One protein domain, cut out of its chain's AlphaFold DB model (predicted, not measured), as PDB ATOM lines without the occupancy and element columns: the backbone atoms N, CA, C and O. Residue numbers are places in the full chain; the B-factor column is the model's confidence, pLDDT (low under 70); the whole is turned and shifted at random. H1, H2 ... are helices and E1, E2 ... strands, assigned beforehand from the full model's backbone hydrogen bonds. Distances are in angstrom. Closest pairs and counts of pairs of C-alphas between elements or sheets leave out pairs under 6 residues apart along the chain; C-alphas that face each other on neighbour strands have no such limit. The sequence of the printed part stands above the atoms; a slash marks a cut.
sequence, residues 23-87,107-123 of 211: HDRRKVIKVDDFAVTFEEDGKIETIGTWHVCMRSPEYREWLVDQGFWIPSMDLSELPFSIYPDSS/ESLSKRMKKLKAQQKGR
ATOM      1  N   HIS A  23     374.859 295.626 256.525       67.81
ATOM      2  CA  HIS A  23     375.615 294.386 256.733       67.81
ATOM      3  C   HIS A  23     377.047 294.420 256.164       67.81
ATOM      4  O   HIS A  23     377.890 293.660 256.624       67.81
ATOM      5  N   ASP A  24     377.381 295.335 255.244       66.25
ATOM      6  CA  ASP A  24     378.753 295.483 254.722       66.25
ATOM      7  C   ASP A  24     379.703 296.160 255.732       66.25
ATOM      8  O   ASP A  24     380.906 296.254 255.487       66.25
ATOM      9  N   ARG A  25     379.167 296.690 256.841       73.06
ATOM     10  CA  ARG A  25     379.945 297.299 257.935       73.06
ATOM     11  C   ARG A  25     380.232 296.320 259.068       73.06
ATOM     12  O   ARG A  25     381.085 296.595 259.904       73.06
ATOM     13  N   ARG A  26     379.528 295.188 259.086       80.00
ATOM     14  CA  ARG A  26     379.591 294.197 260.157       80.00
ATOM     15  C   ARG A  26     380.551 293.083 259.784       80.00
ATOM     16  O   ARG A  26     380.522 292.574 258.665       80.00
ATOM     17  N   LYS A  27     381.363 292.661 260.745       83.88
ATOM     18  CA  LYS A  27     382.196 291.467 260.624       83.88
ATOM     19  C   LYS A  27     381.620 290.378 261.510       83.88
ATOM     20  O   LYS A  27     381.476 290.569 262.712       83.88
ATOM     21  N   VAL A  28     381.288 289.233 260.927       85.25
ATOM     22  CA  VAL A  28     380.802 288.087 261.702       85.25
ATOM     23  C   VAL A  28     381.972 287.500 262.491       85.25
ATOM     24  O   VAL A  28     382.991 287.136 261.904       85.25
ATOM     25  N   ILE A  29     381.829 287.426 263.815       86.25
ATOM     26  CA  ILE A  29     382.825 286.824 264.710       86.25
ATOM     27  C   ILE A  29     382.461 285.364 264.968       86.25
ATOM     28  O   ILE A  29     383.291 284.469 264.802       86.25
ATOM     29  N   LYS A  30     381.216 285.129 265.396       84.19
ATOM     30  CA  LYS A  30     380.732 283.819 265.827       84.19
ATOM     31  C   LYS A  30     379.286 283.625 265.405       84.19
ATOM     32  O   LYS A  30     378.493 284.563 265.409       84.19
ATOM     33  N   VAL A  31     378.960 282.388 265.063       82.62
ATOM     34  CA  VAL A  31     377.620 281.964 264.683       82.62
ATOM     35  C   VAL A  31     377.285 280.695 265.454       82.62
ATOM     36  O   VAL A  31     377.973 279.689 265.293       82.62
ATOM     37  N   ASP A  32     376.248 280.776 266.281       81.38
ATOM     38  CA  ASP A  32     375.647 279.667 267.019       81.38
ATOM     39  C   ASP A  32     374.234 279.386 266.472       81.38
ATOM     40  O   ASP A  32     373.669 280.182 265.719       81.38
ATOM     41  N   ASP A  33     373.617 278.281 266.901       77.94
ATOM     42  CA  ASP A  33     372.251 277.913 266.489       77.94
ATOM     43  C   ASP A  33     371.184 278.928 266.926       77.94
ATOM     44  O   ASP A  33     370.106 279.007 266.330       77.94
ATOM     45  N   PHE A  34     371.491 279.700 267.969       77.56
ATOM     46  CA  PHE A  34     370.561 280.597 268.648       77.56
ATOM     47  C   PHE A  34     370.924 282.071 268.515       77.56
ATOM     48  O   PHE A  34     370.035 282.916 268.610       77.56
ATOM     49  N   ALA A  35     372.189 282.402 268.253       83.00
ATOM     50  CA  ALA A  35     372.649 283.779 268.170       83.00
ATOM     51  C   ALA A  35     373.829 283.944 267.209       83.00
ATOM     52  O   ALA A  35     374.595 283.019 266.953       83.00
ATOM     53  N   VAL A  36     373.986 285.161 266.702       84.69
ATOM     54  CA  VAL A  36     375.115 285.581 265.878       84.69
ATOM     55  C   VAL A  36     375.778 286.773 266.534       84.69
ATOM     56  O   VAL A  36     375.125 287.772 266.839       84.69
ATOM     57  N   THR A  37     377.088 286.671 266.709       86.88
ATOM     58  CA  THR A  37     377.925 287.733 267.251       86.88
ATOM     59  C   THR A  37     378.691 288.398 266.119       86.88
ATOM     60  O   THR A  37     379.378 287.733 265.335       86.88
ATOM     61  N   PHE A  38     378.599 289.719 266.045       88.75
ATOM     62  CA  PHE A  38     379.295 290.532 265.060       88.75
ATOM     63  C   PHE A  38     380.042 291.681 265.725       88.75
ATOM     64  O   PHE A  38     379.717 292.127 266.822       88.75
ATOM     65  N   GLU A  39     381.070 292.133 265.023       86.50
ATOM     66  CA  GLU A  39     381.825 293.336 265.324       86.50
ATOM     67  C   GLU A  39     381.331 294.458 264.408       86.50
ATOM     68  O   GLU A  39     381.336 294.302 263.180       86.50
ATOM     69  N   GLU A  40     380.911 295.578 264.987       84.12
ATOM     70  CA  GLU A  40     380.585 296.811 264.268       84.12
ATOM     71  C   GLU A  40     381.312 297.975 264.945       84.12
ATOM     72  O   GLU A  40     381.120 298.228 266.132       84.12
ATOM     73  N   ASP A  41     382.200 298.649 264.207       83.06
ATOM     74  CA  ASP A  41     382.977 299.800 264.693       83.06
ATOM     75  C   ASP A  41     383.679 299.562 266.054       83.06
ATOM     76  O   ASP A  41     383.730 300.434 266.921       83.06
ATOM     77  N   GLY A  42     384.215 298.349 266.252       84.31
ATOM     78  CA  GLY A  42     384.909 297.933 267.479       84.31
ATOM     79  C   GLY A  42     383.989 297.559 268.647       84.31
ATOM     80  O   GLY A  42     384.475 297.234 269.730       84.31
ATOM     81  N   LYS A  43     382.666 297.577 268.450       87.25
ATOM     82  CA  LYS A  43     381.686 297.054 269.406       87.25
ATOM     83  C   LYS A  43     381.289 295.640 269.023       87.25
ATOM     84  O   LYS A  43     381.036 295.347 267.857       87.25
ATOM     85  N   ILE A  44     381.218 294.775 270.028       88.75
ATOM     86  CA  ILE A  44     380.733 293.409 269.870       88.75
ATOM     87  C   ILE A  44     379.257 293.398 270.238       88.75
ATOM     88  O   ILE A  44     378.889 293.677 271.377       88.75
ATOM     89  N   GLU A  45     378.423 293.042 269.275       85.12
ATOM     90  CA  GLU A  45     376.990 292.878 269.459       85.12
ATOM     91  C   GLU A  45     376.602 291.432 269.172       85.12
ATOM     92  O   GLU A  45     377.164 290.767 268.299       85.12
ATOM     93  N   THR A  46     375.633 290.928 269.930       86.69
ATOM     94  CA  THR A  46     375.083 289.586 269.744       86.69
ATOM     95  C   THR A  46     373.592 289.706 269.494       86.69
ATOM     96  O   THR A  46     372.861 290.223 270.333       86.69
ATOM     97  N   ILE A  47     373.144 289.230 268.334       82.38
ATOM     98  CA  ILE A  47     371.734 289.219 267.948       82.38
ATOM     99  C   ILE A  47     371.243 287.775 267.925       82.38
ATOM    100  O   ILE A  47     371.865 286.898 267.325       82.38
ATOM    101  N   GLY A  48     370.100 287.528 268.562       80.81
ATOM    102  CA  GLY A  48     369.426 286.236 268.503       80.81
ATOM    103  C   GLY A  48     368.917 285.921 267.094       80.81
ATOM    104  O   GLY A  48     368.382 286.785 266.405       80.81
ATOM    105  N   THR A  49     369.021 284.667 266.674       76.38
ATOM    106  CA  THR A  49     368.527 284.170 265.371       76.38
ATOM    107  C   THR A  49     367.009 284.310 265.202       76.38
ATOM    108  O   THR A  49     366.490 284.284 264.086       76.38
ATOM    109  N   TRP A  50     366.284 284.513 266.304       71.62
ATOM    110  CA  TRP A  50     364.862 284.858 266.329       71.62
ATOM    111  C   TRP A  50     364.555 286.280 265.866       71.62
ATOM    112  O   TRP A  50     363.418 286.542 265.484       71.62
ATOM    113  N   HIS A  51     365.535 287.183 265.881       75.19
ATOM    114  CA  HIS A  51     365.323 288.579 265.525       75.19
ATOM    115  C   HIS A  51     364.913 288.719 264.048       75.19
ATOM    116  O   HIS A  51     365.495 288.080 263.168       75.19
ATOM    117  N   VAL A  52     363.936 289.585 263.759       70.44
ATOM    118  CA  VAL A  52     363.311 289.724 262.426       70.44
ATOM    119  C   VAL A  52     364.349 289.970 261.325       70.44
ATOM    120  O   VAL A  52     364.333 289.307 260.287       70.44
ATOM    121  N   CYS A  53     365.328 290.847 261.572       71.81
ATOM    122  CA  CYS A  53     366.381 291.149 260.595       71.81
ATOM    123  C   CYS A  53     367.233 289.922 260.208       71.81
ATOM    124  O   CYS A  53     367.615 289.792 259.042       71.81
ATOM    125  N   MET A  54     367.458 288.992 261.146       72.75
ATOM    126  CA  MET A  54     368.226 287.761 260.927       72.75
ATOM    127  C   MET A  54     367.464 286.777 260.046       72.75
ATOM    128  O   MET A  54     368.061 285.979 259.327       72.75
ATOM    129  N   ARG A  55     366.131 286.835 260.083       70.81
ATOM    130  CA  ARG A  55     365.258 285.931 259.333       70.81
ATOM    131  C   ARG A  55     365.091 286.334 257.872       70.81
ATOM    132  O   ARG A  55     364.632 285.487 257.103       70.81
ATOM    133  N   SER A  56     365.500 287.543 257.480       73.62
ATOM    134  CA  SER A  56     365.377 288.036 256.105       73.62
ATOM    135  C   SER A  56     366.216 287.217 255.101       73.62
ATOM    136  O   SER A  56     367.335 286.802 255.423       73.62
ATOM    137  N   PRO A  57     365.721 286.986 253.867       71.38
ATOM    138  CA  PRO A  57     366.474 286.270 252.836       71.38
ATOM    139  C   PRO A  57     367.815 286.932 252.506       71.38
ATOM    140  O   PRO A  57     368.827 286.245 252.400       71.38
ATOM    141  N   GLU A  58     367.847 288.268 252.425       73.31
ATOM    142  CA  GLU A  58     369.077 289.016 252.141       73.31
ATOM    143  C   GLU A  58     370.152 288.785 253.213       73.31
ATOM    144  O   GLU A  58     371.333 288.642 252.893       73.31
ATOM    145  N   TYR A  59     369.755 288.732 254.487       77.38
ATOM    146  CA  TYR A  59     370.691 288.500 255.580       77.38
ATOM    147  C   TYR A  59     371.204 287.057 255.598       77.38
ATOM    148  O   TYR A  59     372.394 286.822 255.811       77.38
ATOM    149  N   ARG A  60     370.334 286.083 255.300       77.69
ATOM    150  CA  ARG A  60     370.729 284.675 255.129       77.69
ATOM    151  C   ARG A  60     371.742 284.513 254.004       77.69
ATOM    152  O   ARG A  60     372.755 283.845 254.188       77.69
ATOM    153  N   GLU A  61     371.489 285.139 252.857       77.69
ATOM    154  CA  GLU A  61     372.428 285.154 251.732       77.69
ATOM    155  C   GLU A  61     373.779 285.733 252.139       77.69
ATOM    156  O   GLU A  61     374.811 285.107 251.885       77.69
ATOM    157  N   TRP A  62     373.761 286.874 252.831       83.12
ATOM    158  CA  TRP A  62     374.967 287.527 253.320       83.12
ATOM    159  C   TRP A  62     375.755 286.652 254.306       83.12
ATOM    160  O   TRP A  62     376.961 286.502 254.133       83.12
ATOM    161  N   LEU A  63     375.110 286.007 255.286       82.12
ATOM    162  CA  LEU A  63     375.791 285.086 256.210       82.12
ATOM    163  C   LEU A  63     376.462 283.923 255.474       82.12
ATOM    164  O   LEU A  63     377.618 283.593 255.745       82.12
ATOM    165  N   VAL A  64     375.758 283.337 254.503       82.25
ATOM    166  CA  VAL A  64     376.305 282.267 253.662       82.25
ATOM    167  C   VAL A  64     377.439 282.799 252.780       82.25
ATOM    168  O   VAL A  64     378.360 282.052 252.460       82.25
ATOM    169  N   ASP A  65     377.413 284.076 252.379       81.38
ATOM    170  CA  ASP A  65     378.501 284.713 251.611       81.38
ATOM    171  C   ASP A  65     379.739 284.894 252.485       81.38
ATOM    172  O   ASP A  65     380.858 284.718 252.010       81.38
ATOM    173  N   GLN A  66     379.539 285.163 253.775       79.06
ATOM    174  CA  GLN A  66     380.602 285.203 254.777       79.06
ATOM    175  C   GLN A  66     381.115 283.809 255.183       79.06
ATOM    176  O   GLN A  66     382.045 283.711 255.981       79.06
ATOM    177  N   GLY A  67     380.552 282.723 254.641       81.06
ATOM    178  CA  GLY A  67     380.991 281.361 254.946       81.06
ATOM    179  C   GLY A  67     380.365 280.766 256.212       81.06
ATOM    180  O   GLY A  67     380.847 279.743 256.700       81.06
ATOM    181  N   PHE A  68     379.299 281.372 256.734       81.44
ATOM    182  CA  PHE A  68     378.580 280.881 257.904       81.44
ATOM    183  C   PHE A  68     377.237 280.265 257.513       81.44
ATOM    184  O   PHE A  68     376.571 280.691 256.572       81.44
ATOM    185  N   TRP A  69     376.822 279.247 258.258       77.88
ATOM    186  CA  TRP A  69     375.528 278.600 258.085       77.88
ATOM    187  C   TRP A  69     374.979 278.208 259.451       77.88
ATOM    188  O   TRP A  69     375.723 277.711 260.294       77.88
ATOM    189  N   ILE A  70     373.681 278.441 259.640       71.81
ATOM    190  CA  ILE A  70     372.955 278.125 260.865       71.81
ATOM    191  C   ILE A  70     371.972 276.996 260.540       71.81
ATOM    192  O   ILE A  70     371.053 277.217 259.744       71.81
ATOM    193  N   PRO A  71     372.137 275.796 261.123       63.22
ATOM    194  CA  PRO A  71     371.246 274.658 260.915       63.22
ATOM    195  C   PRO A  71     369.770 274.959 261.163       63.22
ATOM    196  O   PRO A  71     368.927 274.563 260.362       63.22
ATOM    197  N   SER A  72     369.453 275.725 262.211       63.62
ATOM    198  CA  SER A  72     368.078 276.141 262.534       63.62
ATOM    199  C   SER A  72     367.452 277.073 261.483       63.62
ATOM    200  O   SER A  72     366.245 277.300 261.499       63.62
ATOM    201  N   MET A  73     368.245 277.582 260.534       65.44
ATOM    202  CA  MET A  73     367.800 278.449 259.438       65.44
ATOM    203  C   MET A  73     367.633 277.714 258.099       65.44
ATOM    204  O   MET A  73     367.409 278.355 257.063       65.44
ATOM    205  N   ASP A  74     367.724 276.382 258.098       59.44
ATOM    206  CA  ASP A  74     367.447 275.551 256.931       59.44
ATOM    207  C   ASP A  74     365.972 275.585 256.528       59.44
ATOM    208  O   ASP A  74     365.171 274.796 257.004       59.44
ATOM    209  N   LEU A  75     365.659 276.490 255.599       50.59
ATOM    210  CA  LEU A  75     364.828 276.312 254.395       50.59
ATOM    211  C   LEU A  75     363.527 275.477 254.437       50.59
ATOM    212  O   LEU A  75     362.982 275.209 253.368       50.59
ATOM    213  N   SER A  76     362.930 275.146 255.579       47.69
ATOM    214  CA  SER A  76     361.472 275.119 255.596       47.69
ATOM    215  C   SER A  76     361.048 276.577 255.525       47.69
ATOM    216  O   SER A  76     361.240 277.334 256.479       47.69
ATOM    217  N   GLU A  77     360.548 276.966 254.359       45.34
ATOM    218  CA  GLU A  77     359.744 278.156 254.097       45.34
ATOM    219  C   GLU A  77     358.492 278.159 254.987       45.34
ATOM    220  O   GLU A  77     357.364 278.198 254.516       45.34
ATOM    221  N   LEU A  78     358.662 278.095 256.303       40.06
ATOM    222  CA  LEU A  78     357.674 278.697 257.156       40.06
ATOM    223  C   LEU A  78     357.872 280.198 256.948       40.06
ATOM    224  O   LEU A  78     358.963 280.711 257.244       40.06
ATOM    225  N   PRO A  79     356.859 280.937 256.464       39.59
ATOM    226  CA  PRO A  79     356.647 282.259 257.018       39.59
ATOM    227  C   PRO A  79     356.537 282.017 258.522       39.59
ATOM    228  O   PRO A  79     355.490 281.631 259.031       39.59
ATOM    229  N   PHE A  80     357.673 282.060 259.222       41.53
ATOM    230  CA  PHE A  80     357.684 281.966 260.666       41.53
ATOM    231  C   PHE A  80     356.990 283.236 261.083       41.53
ATOM    232  O   PHE A  80     357.608 284.300 261.008       41.53
ATOM    233  N   SER A  81     355.697 283.093 261.373       40.62
ATOM    234  CA  SER A  81     354.797 284.150 261.785       40.62
ATOM    235  C   SER A  81     355.591 285.059 262.694       40.62
ATOM    236  O   SER A  81     356.044 284.643 263.769       40.62
ATOM    237  N   ILE A  82     355.858 286.259 262.192       40.75
ATOM    238  CA  ILE A  82     356.229 287.356 263.052       40.75
ATOM    239  C   ILE A  82     355.013 287.441 263.965       40.75
ATOM    240  O   ILE A  82     353.906 287.682 263.490       40.75
ATOM    241  N   TYR A  83     355.154 286.967 265.203       35.84
ATOM    242  CA  TYR A  83     354.089 287.135 266.174       35.84
ATOM    243  C   TYR A  83     353.967 288.648 266.323       35.84
ATOM    244  O   TYR A  83     354.961 289.259 266.727       35.84
ATOM    245  N   PRO A  84     352.826 289.251 265.951       41.19
ATOM    246  CA  PRO A  84     352.651 290.679 266.077       41.19
ATOM    247  C   PRO A  84     352.414 290.944 267.560       41.19
ATOM    248  O   PRO A  84     351.282 290.931 268.030       41.19
ATOM    249  N   ASP A  85     353.493 291.085 268.320       41.97
ATOM    250  CA  ASP A  85     353.426 291.576 269.697       41.97
ATOM    251  C   ASP A  85     354.460 292.680 269.922       41.97
ATOM    252  O   ASP A  85     355.174 292.744 270.921       41.97
ATOM    253  N   SER A  86     354.580 293.544 268.918       40.19
ATOM    254  CA  SER A  86     355.338 294.782 268.982       40.19
ATOM    255  C   SER A  86     354.636 295.799 268.094       40.19
ATOM    256  O   SER A  86     354.605 295.664 266.878       40.19
ATOM    257  N   SER A  87     354.024 296.788 268.732       45.19
ATOM    258  CA  SER A  87     353.205 297.868 268.176       45.19
ATOM    259  C   SER A  87     353.981 298.893 267.332       45.19
ATOM    260  O   SER A  87     353.833 300.096 267.538       45.19
ATOM    261  N   GLU A 107     374.313 281.993 241.565       62.41
ATOM    262  CA  GLU A 107     374.050 280.677 242.172       62.41
ATOM    263  C   GLU A 107     373.055 280.677 243.356       62.41
ATOM    264  O   GLU A 107     373.346 281.178 244.435       62.41
ATOM    265  N   SER A 108     371.881 280.055 243.186       70.56
ATOM    266  CA  SER A 108     370.802 280.100 244.188       70.56
ATOM    267  C   SER A 108     371.272 279.806 245.625       70.56
ATOM    268  O   SER A 108     372.061 278.886 245.854       70.56
ATOM    269  N   LEU A 109     370.741 280.551 246.607       67.19
ATOM    270  CA  LEU A 109     371.044 280.403 248.042       67.19
ATOM    271  C   LEU A 109     371.053 278.933 248.492       67.19
ATOM    272  O   LEU A 109     371.972 278.481 249.172       67.19
ATOM    273  N   SER A 110     370.069 278.160 248.029       64.38
ATOM    274  CA  SER A 110     369.958 276.722 248.292       64.38
ATOM    275  C   SER A 110     371.203 275.931 247.860       64.38
ATOM    276  O   SER A 110     371.707 275.101 248.621       64.38
ATOM    277  N   LYS A 111     371.756 276.200 246.669       72.31
ATOM    278  CA  LYS A 111     372.995 275.555 246.196       72.31
ATOM    279  C   LYS A 111     374.191 275.947 247.063       72.31
ATOM    280  O   LYS A 111     374.992 275.080 247.413       72.31
ATOM    281  N   ARG A 112     374.293 277.220 247.451       69.62
ATOM    282  CA  ARG A 112     375.381 277.725 248.301       69.62
ATOM    283  C   ARG A 112     375.343 277.112 249.705       69.62
ATOM    284  O   ARG A 112     376.362 276.602 250.160       69.62
ATOM    285  N   MET A 113     374.166 277.025 250.332       69.12
ATOM    286  CA  MET A 113     373.984 276.326 251.614       69.12
ATOM    287  C   MET A 113     374.332 274.837 251.509       69.12
ATOM    288  O   MET A 113     375.020 274.310 252.377       69.12
ATOM    289  N   LYS A 114     373.917 274.148 250.434       73.81
ATOM    290  CA  LYS A 114     374.278 272.735 250.212       73.81
ATOM    291  C   LYS A 114     375.794 272.529 250.141       73.81
ATOM    292  O   LYS A 114     376.297 271.593 250.759       73.81
ATOM    293  N   LYS A 115     376.524 273.405 249.442       78.69
ATOM    294  CA  LYS A 115     377.997 273.361 249.384       78.69
ATOM    295  C   LYS A 115     378.629 273.587 250.758       78.69
ATOM    296  O   LYS A 115     379.521 272.839 251.145       78.69
ATOM    297  N   LEU A 116     378.137 274.567 251.512       74.69
ATOM    298  CA  LEU A 116     378.666 274.918 252.833       74.69
ATOM    299  C   LEU A 116     378.431 273.792 253.858       74.69
ATOM    300  O   LEU A 116     379.352 273.382 254.566       74.69
ATOM    301  N   LYS A 117     377.237 273.189 253.841       70.56
ATOM    302  CA  LYS A 117     376.924 271.960 254.590       70.56
ATOM    303  C   LYS A 117     377.870 270.814 254.245       70.56
ATOM    304  O   LYS A 117     378.342 270.114 255.137       70.56
ATOM    305  N   ALA A 118     378.130 270.598 252.955       70.31
ATOM    306  CA  ALA A 118     379.032 269.543 252.500       70.31
ATOM    307  C   ALA A 118     380.477 269.796 252.960       70.31
ATOM    308  O   ALA A 118     381.139 268.864 253.410       70.31
ATOM    309  N   GLN A 119     380.937 271.051 252.938       70.69
ATOM    310  CA  GLN A 119     382.252 271.446 253.448       70.69
ATOM    311  C   GLN A 119     382.395 271.182 254.957       70.69
ATOM    312  O   GLN A 119     383.447 270.718 255.393       70.69
ATOM    313  N   GLN A 120     381.349 271.424 255.753       62.72
ATOM    314  CA  GLN A 120     381.359 271.082 257.180       62.72
ATOM    315  C   GLN A 120     381.371 269.564 257.412       62.72
ATOM    316  O   GLN A 120     382.164 269.075 258.215       62.72
ATOM    317  N   LYS A 121     380.554 268.797 256.677       58.84
ATOM    318  CA  LYS A 121     380.502 267.329 256.808       58.84
ATOM    319  C   LYS A 121     381.798 266.644 256.360       58.84
ATOM    320  O   LYS A 121     382.259 265.723 257.027       58.84
ATOM    321  N   GLY A 122     382.424 267.116 255.280       48.56
ATOM    322  CA  GLY A 122     383.689 266.572 254.765       48.56
ATOM    323  C   GLY A 122     384.900 266.814 255.674       48.56
ATOM    324  O   GLY A 122     385.921 266.155 255.523       48.56
ATOM    325  N   ARG A 123     384.794 267.725 256.647       47.72
ATOM    326  CA  ARG A 123     385.852 268.016 257.627       47.72
ATOM    327  C   ARG A 123     385.763 267.135 258.886       47.72
ATOM    328  O   ARG A 123     386.705 267.112 259.669       47.72
TER     329      ARG A 123
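Overview. This is residues 23 to 87 and 107 to 123 of the 211 residues of an uncharacterized protein of Caenorhabditis brenneri (UniProt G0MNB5). A small three-stranded sheet and the helix H3 lie at opposite ends, with H2 between them, short H1 beside the sheet, and a long unnamed stretch, residues 66 to 87, trailing away. The 82 printed residues hold E1, E2, E3, H1, H2, H3, a mixed class; E1 E2 E3 is a meander, each strand the antiparallel neighbour of the one before. It is compact, radius of gyration of the C-alphas 13.5 A, spanning 44 by 35 by 21 A.

Arrangement. Start at the hairpin of E1, residues 27 to 31, and E2, residues 35 to 40: N 29 and O 37 are 2.9 A apart, within hydrogen-bond range. E2 and E3, residues 43 to 48, form another hairpin, with N 38 and O 45 at 2.9 A. H1, residues 52 to 55, only grazes the sheet. H2, residues 57 to 65, touches H3, residues 109 to 122, their closest C-alphas, Glu 61 and Leu 109, 6.2 A apart; they run the same way at a tilt of 37 degrees, only just steep. In H2 and H3 every O i to N i+4 pair is within hydrogen-bond range.

Along the chain. Find C-alpha 27 at (382.196, 291.467, 260.624), where E1 begins. H3 runs 19.9 A to C-alpha 122 at (383.689, 266.572, 254.765).

Size, cuts and confidence. Residues 88 to 106 are cut out, a 37.5 A gap between C-alphas 87 and 107. Confidence is under 70 in 28 residues, among them 71 to 87.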